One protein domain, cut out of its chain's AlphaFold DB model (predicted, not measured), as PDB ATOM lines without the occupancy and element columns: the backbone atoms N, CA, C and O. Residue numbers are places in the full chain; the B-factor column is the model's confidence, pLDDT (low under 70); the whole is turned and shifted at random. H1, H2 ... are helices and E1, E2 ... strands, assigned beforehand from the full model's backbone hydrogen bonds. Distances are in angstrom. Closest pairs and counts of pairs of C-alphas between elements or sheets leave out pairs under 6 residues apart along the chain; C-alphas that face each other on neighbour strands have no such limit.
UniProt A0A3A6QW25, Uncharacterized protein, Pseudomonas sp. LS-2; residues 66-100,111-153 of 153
ATOM      1  N   PHE A  66     173.845 108.536 169.382       96.81
ATOM      2  CA  PHE A  66     173.179 109.356 170.390       96.81
ATOM      3  C   PHE A  66     173.071 108.699 171.762       96.81
ATOM      4  O   PHE A  66     172.884 107.486 171.905       96.81
ATOM      5  N   ILE A  67     173.141 109.559 172.775       97.44
ATOM      6  CA  ILE A  67     172.747 109.295 174.153       97.44
ATOM      7  C   ILE A  67     171.277 109.692 174.308       97.44
ATOM      8  O   ILE A  67     170.898 110.835 174.046       97.44
ATOM      9  N   LYS A  68     170.467 108.741 174.763       95.38
ATOM     10  CA  LYS A  68     169.020 108.834 174.966       95.38
ATOM     11  C   LYS A  68     168.702 108.727 176.456       95.38
ATOM     12  O   LYS A  68     169.359 107.983 177.185       95.38
ATOM     13  N   GLY A  69     167.684 109.446 176.914       93.19
ATOM     14  CA  GLY A  69     167.291 109.489 178.323       93.19
ATOM     15  C   GLY A  69     166.453 110.725 178.635       93.19
ATOM     16  O   GLY A  69     165.940 111.372 177.726       93.19
ATOM     17  N   ASP A  70     166.321 111.050 179.921       92.25
ATOM     18  CA  ASP A  70     165.620 112.258 180.374       92.25
ATOM     19  C   ASP A  70     166.327 113.524 179.834       92.25
ATOM     20  O   ASP A  70     167.474 113.783 180.222       92.25
ATOM     21  N   PRO A  71     165.672 114.339 178.980       88.88
ATOM     22  CA  PRO A  71     166.278 115.534 178.390       88.88
ATOM     23  C   PRO A  71     166.778 116.545 179.426       88.88
ATOM     24  O   PRO A  71     167.741 117.263 179.168       88.88
ATOM     25  N   LEU A  72     166.178 116.584 180.620       90.19
ATOM     26  CA  LEU A  72     166.606 117.471 181.705       90.19
ATOM     27  C   LEU A  72     167.909 117.006 182.377       90.19
ATOM     28  O   LEU A  72     168.489 117.742 183.179       90.19
ATOM     29  N   LYS A  73     168.354 115.775 182.102       92.50
ATOM     30  CA  LYS A  73     169.584 115.177 182.646       92.50
ATOM     31  C   LYS A  73     170.724 115.141 181.629       92.50
ATOM     32  O   LYS A  73     171.882 115.104 182.036       92.50
ATOM     33  N   ILE A  74     170.418 115.176 180.332       94.06
ATOM     34  CA  ILE A  74     171.404 115.135 179.242       94.06
ATOM     35  C   ILE A  74     171.938 116.550 178.969       94.06
ATOM     36  O   ILE A  74     171.660 117.170 177.942       94.06
ATOM     37  N   THR A  75     172.699 117.087 179.926       94.88
ATOM     38  CA  THR A  75     173.380 118.386 179.784       94.88
ATOM     39  C   THR A  75     174.730 118.232 179.070       94.88
ATOM     40  O   THR A  75     175.290 117.130 179.067       94.88
ATOM     41  N   PRO A  76     175.305 119.309 178.498       95.69
ATOM     42  CA  PRO A  76     176.645 119.263 177.906       95.69
ATOM     43  C   PRO A  76     177.715 118.710 178.858       95.69
ATOM     44  O   PRO A  76     178.538 117.889 178.455       95.69
ATOM     45  N   GLU A  77     177.672 119.078 180.139       95.75
ATOM     46  CA  GLU A  77     178.628 118.625 181.156       95.75
ATOM     47  C   GLU A  77     178.472 117.135 181.458       95.75
ATOM     48  O   GLU A  77     179.470 116.429 181.619       95.75
ATOM     49  N   PHE A  78     177.230 116.647 181.517       96.81
ATOM     50  CA  PHE A  78     176.961 115.223 181.675       96.81
ATOM     51  C   PHE A  78     177.515 114.433 180.487       96.81
ATOM     52  O   PHE A  78     178.282 113.487 180.680       96.81
ATOM     53  N   VAL A  79     177.168 114.842 179.263       97.62
ATOM     54  CA  VAL A  79     177.593 114.172 178.027       97.62
ATOM     55  C   VAL A  79     179.119 114.179 177.913       97.62
ATOM     56  O   VAL A  79     179.726 113.149 177.609       97.62
ATOM     57  N   ALA A  80     179.767 115.302 178.223       97.88
ATOM     58  CA  ALA A  80     181.221 115.402 178.252       97.88
ATOM     59  C   ALA A  80     181.850 114.492 179.320       97.88
ATOM     60  O   ALA A  80     182.833 113.808 179.039       97.88
ATOM     61  N   SER A  81     181.281 114.438 180.528       97.75
ATOM     62  CA  SER A  81     181.769 113.576 181.612       97.75
ATOM     63  C   SER A  81     181.642 112.089 181.265       97.75
ATOM     64  O   SER A  81     182.586 111.323 181.467       97.75
ATOM     65  N   PHE A  82     180.525 111.690 180.651       97.81
ATOM     66  CA  PHE A  82     180.320 110.327 180.161       97.81
ATOM     67  C   PHE A  82     181.352 109.942 179.091       97.81
ATOM     68  O   PHE A  82     181.998 108.896 179.197       97.81
ATOM     69  N   ASN A  83     181.558 110.800 178.084       98.38
ATOM     70  CA  ASN A  83     182.560 110.560 177.043       98.38
ATOM     71  C   ASN A  83     183.983 110.525 177.618       98.38
ATOM     72  O   ASN A  83     184.766 109.663 177.227       98.38
ATOM     73  N   ARG A  84     184.311 111.393 178.583       98.06
ATOM     74  CA  ARG A  84     185.610 111.388 179.274       98.06
ATOM     75  C   ARG A  84     185.854 110.081 180.021       98.06
ATOM     76  O   ARG A  84     186.938 109.517 179.913       98.06
ATOM     77  N   HIS A  85     184.858 109.598 180.761       97.00
ATOM     78  CA  HIS A  85     184.957 108.328 181.476       97.00
ATOM     79  C   HIS A  85     185.224 107.172 180.507       97.00
ATOM     80  O   HIS A  85     186.212 106.458 180.653       97.00
ATOM     81  N   ARG A  86     184.424 107.072 179.442       96.94
ATOM     82  CA  ARG A  86     184.627 106.067 178.395       96.94
ATOM     83  C   ARG A  86     185.978 106.179 177.693       96.94
ATOM     84  O   ARG A  86     186.549 105.160 177.311       96.94
ATOM     85  N   TYR A  87     186.461 107.396 177.471       97.56
ATOM     86  CA  TYR A  87     187.756 107.625 176.844       97.56
ATOM     87  C   TYR A  87     188.896 107.146 177.744       97.56
ATOM     88  O   TYR A  87     189.824 106.511 177.255       97.56
ATOM     89  N   SER A  88     188.793 107.374 179.057       96.75
ATOM     90  CA  SER A  88     189.735 106.834 180.040       96.75
ATOM     91  C   SER A  88     189.800 105.306 179.978       96.75
ATOM     92  O   SER A  88     190.892 104.752 179.860       96.75
ATOM     93  N   ASP A  89     188.646 104.633 179.980       95.31
ATOM     94  CA  ASP A  89     188.581 103.169 179.892       95.31
ATOM     95  C   ASP A  89     189.171 102.657 178.570       95.31
ATOM     96  O   ASP A  89     189.923 101.682 178.539       95.31
ATOM     97  N   TRP A  90     188.861 103.336 177.463       95.75
ATOM     98  CA  TRP A  90     189.409 103.011 176.148       95.75
ATOM     99  C   TRP A  90     190.930 103.181 176.104       95.75
ATOM    100  O   TRP A  90     191.621 102.293 175.610       95.75
ATOM    101  N   MET A  91     191.475 104.268 176.658       96.69
ATOM    102  CA  MET A  91     192.925 104.479 176.726       96.69
ATOM    103  C   MET A  91     193.617 103.381 177.536       96.69
ATOM    104  O   MET A  91     194.663 102.886 177.115       96.69
ATOM    105  N   GLU A  92     193.030 102.965 178.660       96.00
ATOM    106  CA  GLU A  92     193.560 101.866 179.468       96.00
ATOM    107  C   GLU A  92     193.571 100.547 178.676       96.00
ATOM    108  O   GLU A  92     194.571  99.826 178.683       96.00
ATOM    109  N   GLN A  93     192.497 100.245 177.941       93.88
ATOM    110  CA  GLN A  93     192.417  99.055 177.089       93.88
ATOM    111  C   GLN A  93     193.445  99.086 175.953       93.88
ATOM    112  O   GLN A  93     194.175  98.113 175.764       93.88
ATOM    113  N   VAL A  94     193.551 100.207 175.235       94.62
ATOM    114  CA  VAL A  94     194.533 100.397 174.154       94.62
ATOM    115  C   VAL A  94     195.957 100.255 174.689       94.62
ATOM    116  O   VAL A  94     196.784  99.594 174.063       94.62
ATOM    117  N   SER A  95     196.250 100.843 175.852       94.62
ATOM    118  CA  SER A  95     197.564 100.741 176.490       94.62
ATOM    119  C   SER A  95     197.908  99.294 176.845       94.62
ATOM    120  O   SER A  95     199.011  98.852 176.527       94.62
ATOM    121  N   LYS A  96     196.965  98.539 177.425       94.38
ATOM    122  CA  LYS A  96     197.154  97.114 177.741       94.38
ATOM    123  C   LYS A  96     197.398  96.272 176.492       94.38
ATOM    124  O   LYS A  96     198.306  95.452 176.497       94.38
ATOM    125  N   MET A  97     196.629  96.490 175.423       94.38
ATOM    126  CA  MET A  97     196.796  95.742 174.170       94.38
ATOM    127  C   MET A  97     198.156  96.010 173.522       94.38
ATOM    128  O   MET A  97     198.813  95.083 173.067       94.38
ATOM    129  N   ARG A  98     198.617  97.264 173.533       92.19
ATOM    130  CA  ARG A  98     199.933  97.635 172.986       92.19
ATOM    131  C   ARG A  98     201.111  97.124 173.811       92.19
ATOM    132  O   ARG A  98     202.201  96.980 173.271       92.19
ATOM    133  N   ALA A  99     200.913  96.893 175.106       93.62
ATOM    134  CA  ALA A  99     201.949  96.370 175.989       93.62
ATOM    135  C   ALA A  99     202.194  94.860 175.815       93.62
ATOM    136  O   ALA A  99     203.201  94.365 176.312       93.62
ATOM    137  N   ASP A 100     201.309  94.142 175.111       93.81
ATOM    138  CA  ASP A 100     201.409  92.696 174.869       93.81
ATOM    139  C   ASP A 100     201.234  92.364 173.366       93.81
ATOM    140  O   ASP A 100     200.200  91.824 172.949       93.81
ATOM    141  N   GLY A 111     190.214 104.676 166.349       93.31
ATOM    142  CA  GLY A 111     189.704 105.916 166.943       93.31
ATOM    143  C   GLY A 111     188.662 105.674 168.043       93.31
ATOM    144  O   GLY A 111     188.284 104.538 168.337       93.31
ATOM    145  N   PHE A 112     188.211 106.754 168.673       96.50
ATOM    146  CA  PHE A 112     187.265 106.773 169.781       96.50
ATOM    147  C   PHE A 112     185.981 107.504 169.379       96.50
ATOM    148  O   PHE A 112     185.999 108.687 169.046       96.50
ATOM    149  N   ASN A 113     184.854 106.795 169.437       96.56
ATOM    150  CA  ASN A 113     183.543 107.357 169.121       96.56
ATOM    151  C   ASN A 113     183.064 108.286 170.250       96.56
ATOM    152  O   ASN A 113     182.898 107.840 171.387       96.56
ATOM    153  N   ILE A 114     182.796 109.545 169.907       97.75
ATOM    154  CA  ILE A 114     182.129 110.528 170.761       97.75
ATOM    155  C   ILE A 114     180.632 110.468 170.496       97.75
ATOM    156  O   ILE A 114     180.197 110.522 169.347       97.75
ATOM    157  N   TYR A 115     179.855 110.403 171.571       97.62
ATOM    158  CA  TYR A 115     178.396 110.424 171.518       97.62
ATOM    159  C   TYR A 115     177.876 111.780 171.970       97.62
ATOM    160  O   TYR A 115     178.405 112.360 172.924       97.62
ATOM    161  N   VAL A 116     176.809 112.252 171.336       96.88
ATOM    162  CA  VAL A 116     176.090 113.470 171.737       96.88
ATOM    163  C   VAL A 116     174.711 113.113 172.282       96.88
ATOM    164  O   VAL A 116     174.180 112.044 171.991       96.88
ATOM    165  N   GLY A 117     174.119 113.982 173.098       96.94
ATOM    166  CA  GLY A 117     172.719 113.832 173.479       96.94
ATOM    167  C   GLY A 117     171.789 114.053 172.290       96.94
ATOM    168  O   GLY A 117     172.122 114.815 171.380       96.94
ATOM    169  N   ALA A 118     170.618 113.419 172.306       95.81
ATOM    170  CA  ALA A 118     169.555 113.718 171.354       95.81
ATOM    171  C   ALA A 118     168.162 113.572 171.972       95.81
ATOM    172  O   ALA A 118     167.947 112.809 172.916       95.81
ATOM    173  N   VAL A 119     167.202 114.285 171.388       95.12
ATOM    174  CA  VAL A 119     165.776 114.200 171.720       95.12
ATOM    175  C   VAL A 119     164.982 113.747 170.502       95.12
ATOM    176  O   VAL A 119     165.292 114.136 169.376       95.12
ATOM    177  N   TYR A 120     163.963 112.916 170.722       93.75
ATOM    178  CA  TYR A 120     163.075 112.462 169.655       93.75
ATOM    179  C   TYR A 120     161.863 113.388 169.543       93.75
ATOM    180  O   TYR A 120     161.167 113.628 170.530       93.75
ATOM    181  N   GLY A 121     161.606 113.892 168.339       92.00
ATOM    182  CA  GLY A 121     160.452 114.726 168.012       92.00
ATOM    183  C   GLY A 121     159.724 114.251 166.749       92.00
ATOM    184  O   GLY A 121     160.042 113.187 166.213       92.00
ATOM    185  N   PRO A 122     158.764 115.044 166.234       90.00
ATOM    186  CA  PRO A 122     157.998 114.700 165.033       90.00
ATOM    187  C   PRO A 122     158.875 114.396 163.814       90.00
ATOM    188  O   PRO A 122     158.576 113.476 163.055       90.00
ATOM    189  N   GLU A 123     160.002 115.095 163.674       88.81
ATOM    190  CA  GLU A 123     160.951 114.924 162.565       88.81
ATOM    191  C   GLU A 123     162.000 113.825 162.806       88.81
ATOM    192  O   GLU A 123     162.726 113.450 161.891       88.81
ATOM    193  N   GLY A 124     162.026 113.219 163.995       92.38
ATOM    194  CA  GLY A 124     163.004 112.203 164.383       92.38
ATOM    195  C   GLY A 124     163.960 112.697 165.466       92.38
ATOM    196  O   GLY A 124     163.611 113.558 166.276       92.38
ATOM    197  N   TRP A 125     165.160 112.120 165.505       95.06
ATOM    198  CA  TRP A 125     166.183 112.486 166.482       95.06
ATOM    199  C   TRP A 125     166.857 113.802 166.113       95.06
ATOM    200  O   TRP A 125     167.334 113.980 164.996       95.06
ATOM    201  N   THR A 126     166.921 114.715 167.078       94.50
ATOM    202  CA  THR A 126     167.650 115.980 166.956       94.50
ATOM    203  C   THR A 126     168.754 116.021 168.009       94.50
ATOM    204  O   THR A 126     168.444 115.864 169.195       94.50
ATOM    205  N   PRO A 127     170.026 116.222 167.619       95.00
ATOM    206  CA  PRO A 127     171.118 116.325 168.573       95.00
ATOM    207  C   PRO A 127     170.959 117.579 169.440       95.00
ATOM    208  O   PRO A 127     170.609 118.654 168.951       95.00
ATOM    209  N   THR A 128     171.234 117.446 170.734       95.06
ATOM    210  CA  THR A 128     171.143 118.545 171.710       95.06
ATOM    211  C   THR A 128     172.467 119.269 171.926       95.06
ATOM    212  O   THR A 128     172.480 120.365 172.480       95.06
ATOM    213  N   GLN A 129     173.583 118.669 171.508       94.81
ATOM    214  CA  GLN A 129     174.921 119.257 171.583       94.81
ATOM    215  C   GLN A 129     175.667 119.059 170.265       94.81
ATOM    216  O   GLN A 129     175.367 118.140 169.501       94.81
ATOM    217  N   ARG A 130     176.671 119.907 170.018       95.12
ATOM    218  CA  ARG A 130     177.592 119.750 168.886       95.12
ATOM    219  C   ARG A 130     178.730 118.796 169.242       95.12
ATOM    220  O   ARG A 130     179.213 118.796 170.376       95.12
ATOM    221  N   PHE A 131     179.189 118.024 168.260       96.38
ATOM    222  CA  PHE A 131     180.301 117.088 168.420       96.38
ATOM    223  C   PHE A 131     181.569 117.785 168.934       96.38
ATOM    224  O   PHE A 131     182.176 117.331 169.905       96.38
ATOM    225  N   GLU A 132     181.947 118.919 168.338       96.75
ATOM    226  CA  GLU A 132     183.190 119.626 168.662       96.75
ATOM    227  C   GLU A 132     183.195 120.145 170.101       96.75
ATOM    228  O   GLU A 132     184.233 120.103 170.767       96.75
ATOM    229  N   GLU A 133     182.034 120.600 170.577       96.56
ATOM    230  CA  GLU A 133     181.822 121.091 171.937       96.56
ATOM    231  C   GLU A 133     181.979 119.957 172.952       96.56
ATOM    232  O   GLU A 133     182.797 120.051 173.869       96.56
ATOM    233  N   VAL A 134     181.260 118.848 172.748       97.62
ATOM    234  CA  VAL A 134     181.336 117.675 173.630       97.62
ATOM    235  C   VAL A 134     182.749 117.109 173.657       97.62
ATOM    236  O   VAL A 134     183.273 116.831 174.736       97.62
ATOM    237  N   ARG A 135     183.392 116.964 172.495       98.06
ATOM    238  CA  ARG A 135     184.771 116.474 172.381       98.06
ATOM    239  C   ARG A 135     185.736 117.357 173.170       98.06
ATOM    240  O   ARG A 135     186.537 116.838 173.953       98.06
ATOM    241  N   ALA A 136     185.662 118.676 172.974       97.75
ATOM    242  CA  ALA A 136     186.525 119.630 173.664       97.75
ATOM    243  C   ALA A 136     186.321 119.570 175.185       97.75
ATOM    244  O   ALA A 136     187.297 119.444 175.924       97.75
ATOM    245  N   LEU A 137     185.069 119.576 175.651       97.81
ATOM    246  CA  LEU A 137     184.732 119.483 177.074       97.81
ATOM    247  C   LEU A 137     185.145 118.139 177.686       97.81
ATOM    248  O   LEU A 137     185.608 118.089 178.828       97.81
ATOM    249  N   ALA A 138     185.006 117.041 176.946       97.50
ATOM    250  CA  ALA A 138     185.428 115.717 177.391       97.50
ATOM    251  C   ALA A 138     186.959 115.604 177.500       97.50
ATOM    252  O   ALA A 138     187.445 114.788 178.283       97.50
ATOM    253  N   GLY A 139     187.707 116.455 176.789       97.50
ATOM    254  CA  GLY A 139     189.169 116.424 176.741       97.50
ATOM    255  C   GLY A 139     189.712 115.362 175.785       97.50
ATOM    256  O   GLY A 139     190.818 114.873 175.989       97.50
ATOM    257  N   VAL A 140     188.936 114.977 174.765       97.81
ATOM    258  CA  VAL A 140     189.357 113.962 173.790       97.81
ATOM    259  C   VAL A 140     190.123 114.634 172.640       97.81
ATOM    260  O   VAL A 140     189.586 115.563 172.026       97.81
ATOM    261  N   PRO A 141     191.359 114.205 172.319       97.00
ATOM    262  CA  PRO A 141     192.137 114.766 171.213       97.00
ATOM    263  C   PRO A 141     191.427 114.598 169.863       97.00
ATOM    264  O   PRO A 141     190.741 113.601 169.633       97.00
ATOM    265  N   LEU A 142     191.568 115.583 168.973       95.81
ATOM    266  CA  LEU A 142     190.856 115.593 167.688       95.81
ATOM    267  C   LEU A 142     191.309 114.445 166.776       95.81
ATOM    268  O   LEU A 142     190.508 113.903 166.026       95.81
ATOM    269  N   GLU A 143     192.569 114.039 166.892       94.88
ATOM    270  CA  GLU A 143     193.231 113.040 166.049       94.88
ATOM    271  C   GLU A 143     192.663 111.633 166.258       94.88
ATOM    272  O   GLU A 143     192.794 110.769 165.393       94.88
ATOM    273  N   VAL A 144     192.047 111.397 167.419       95.50
ATOM    274  CA  VAL A 144     191.431 110.114 167.770       95.50
ATOM    275  C   VAL A 144     189.913 110.198 167.862       95.50
ATOM    276  O   VAL A 144     189.268 109.157 167.899       95.50
ATOM    277  N   ALA A 145     189.329 111.396 167.925       96.88
ATOM    278  CA  ALA A 145     187.895 111.575 168.109       96.88
ATOM    279  C   ALA A 145     187.122 111.337 166.808       96.88
ATOM    280  O   ALA A 145     187.416 111.932 165.776       96.88
ATOM    281  N   LEU A 146     186.077 110.521 166.887       96.44
ATOM    282  CA  LEU A 146     185.182 110.226 165.775       96.44
ATOM    283  C   LEU A 146     183.755 110.601 166.147       96.44
ATOM    284  O   LEU A 146     183.281 110.221 167.218       96.44
ATOM    285  N   ASP A 147     183.064 111.314 165.263       95.75
ATOM    286  CA  ASP A 147     181.644 111.601 165.446       95.75
ATOM    287  C   ASP A 147     180.833 110.323 165.216       95.75
ATOM    288  O   ASP A 147     180.735 109.820 164.092       95.75
ATOM    289  N   ALA A 148     180.268 109.772 166.292       93.06
ATOM    290  CA  ALA A 148     179.515 108.529 166.226       93.06
ATOM    291  C   ALA A 148     178.252 108.645 165.356       93.06
ATOM    292  O   ALA A 148     177.830 107.634 164.793       93.06
ATOM    293  N   ALA A 149     177.675 109.844 165.218       89.38
ATOM    294  CA  ALA A 149     176.459 110.072 164.440       89.38
ATOM    295  C   ALA A 149     176.712 110.098 162.921       89.38
ATOM    296  O   ALA A 149     175.798 109.854 162.138       89.38
ATOM    297  N   LEU A 150     177.953 110.351 162.483       86.38
ATOM    298  CA  LEU A 150     178.313 110.396 161.059       86.38
ATOM    299  C   LEU A 150     178.757 109.041 160.488       86.38
ATOM    300  O   LEU A 150     178.842 108.884 159.273       86.38
ATOM    301  N   ARG A 151     179.036 108.041 161.334       64.81
ATOM    302  CA  ARG A 151     179.570 106.733 160.895       64.81
ATOM    303  C   ARG A 151     178.510 105.746 160.395       64.81
ATOM    304  O   ARG A 151     178.829 104.582 160.178       64.81
ATOM    305  N   THR A 152     177.260 106.173 160.231       54.03
ATOM    306  CA  THR A 152     176.129 105.302 159.861       54.03
ATOM    307  C   THR A 152     175.733 105.300 158.385       54.03
ATOM    308  O   THR A 152     174.615 104.882 158.068       54.03
ATOM    309  N   HIS A 153     176.637 105.707 157.495       39.16
ATOM    310  CA  HIS A 153     176.489 105.552 156.045       39.16
ATOM    311  C   HIS A 153     177.404 104.457 155.505       39.16
ATOM    312  O   HIS A 153     178.603 104.464 155.862       39.16
TER     313      HIS A 153
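This is residues 66 to 100 and 111 to 153 of the 153 residues of an uncharacterized protein of Pseudomonas sp. LS-2 (UniProt A0A3A6QW25). A long helix, H1, lies along the short strand E2, and a short helix, H2, packs crosswise on the first part of H1, while residues 92 to 100, of which 92 to 99 belong to H1, stick out from the body. E2 runs on into E3, which folds back into E4 as a hairpin at the other end of the length; E1 pairs beside the first part of E3, and E5 pairs beside E2. The printed part has 78 residues, with two named helices and five named strands in the order E1, H1, E2, E3, E4, H2, E5, in the class mixed, helices and strands. One sheet has the order E1, E3, E4 and is mixed; the other, E2 and E5, is parallel. The whole is only just compact, close to loose, with a radius of gyration of the C-alphas of 13.6 A, and elongated, spanning 49 by 28 by 18 A.

E1, residues 66 to 68, begins at C-alpha 66 (173.179, 109.356, 170.390). H1, residues 76 to 99, is 34.2 A long and ends at C-alpha 99 (201.949, 96.370, 175.989). After the cut come E2, residues 112 to 114, and E3, residues 116 to 121, 16.1 A long. E4, residues 124 to 127, is 10.0 A long, and H2, residues 131 to 138, is 10.4 A long. E5, residues 145 to 147, ends at C-alpha 147 (181.644, 111.601, 165.446).

E3 is the inner strand between the edge strands E1 and E4, in staggered pairing. Its residues 116 to 117 pair with E1, parallel at 63 degrees, with N 67 and O 116 at 2.8 A. Its residues 118 to 121 pair with E4, antiparallel at 148 degrees, with N 119 and O 126 at 3.0 A. E2 runs on into E3 across a break of 1 residue, at 42 degrees. E2 and E5 are parallel at 47 degrees, with N 114 and O 146 at 2.8 A. H1 touches H2 with residues 76 to 84 alone, about perpendicular at 75 degrees; their closest C-alphas, of Ala 80 and Ala 138, are 4.3 A apart. The closest C-alphas of H1 and E2, of Asn 83 and Ile 114, are 6.3 A apart. H1 and H2 are on the sheet of E1, E3 and E4 but only graze it, with residues 76 to 83 and 131 to 135. H1 and E5 are apart. In H1 and H2 every O i to N i+4 pair is within hydrogen-bond range.

The C-alphas farthest apart, of Asp 100 and Pro 122, are 49.7 A apart. Without residues 92 to 100, which stand free, the body spans 37 by 29 by 18 A. Residues 101 to 110 are not printed, and C-alphas 100 and 111 are 19.4 A apart across this cut. Of the links that are printed whole, none is long. The mean pLDDT of the printed part is 93.6; residues 151 to 153 are under 70.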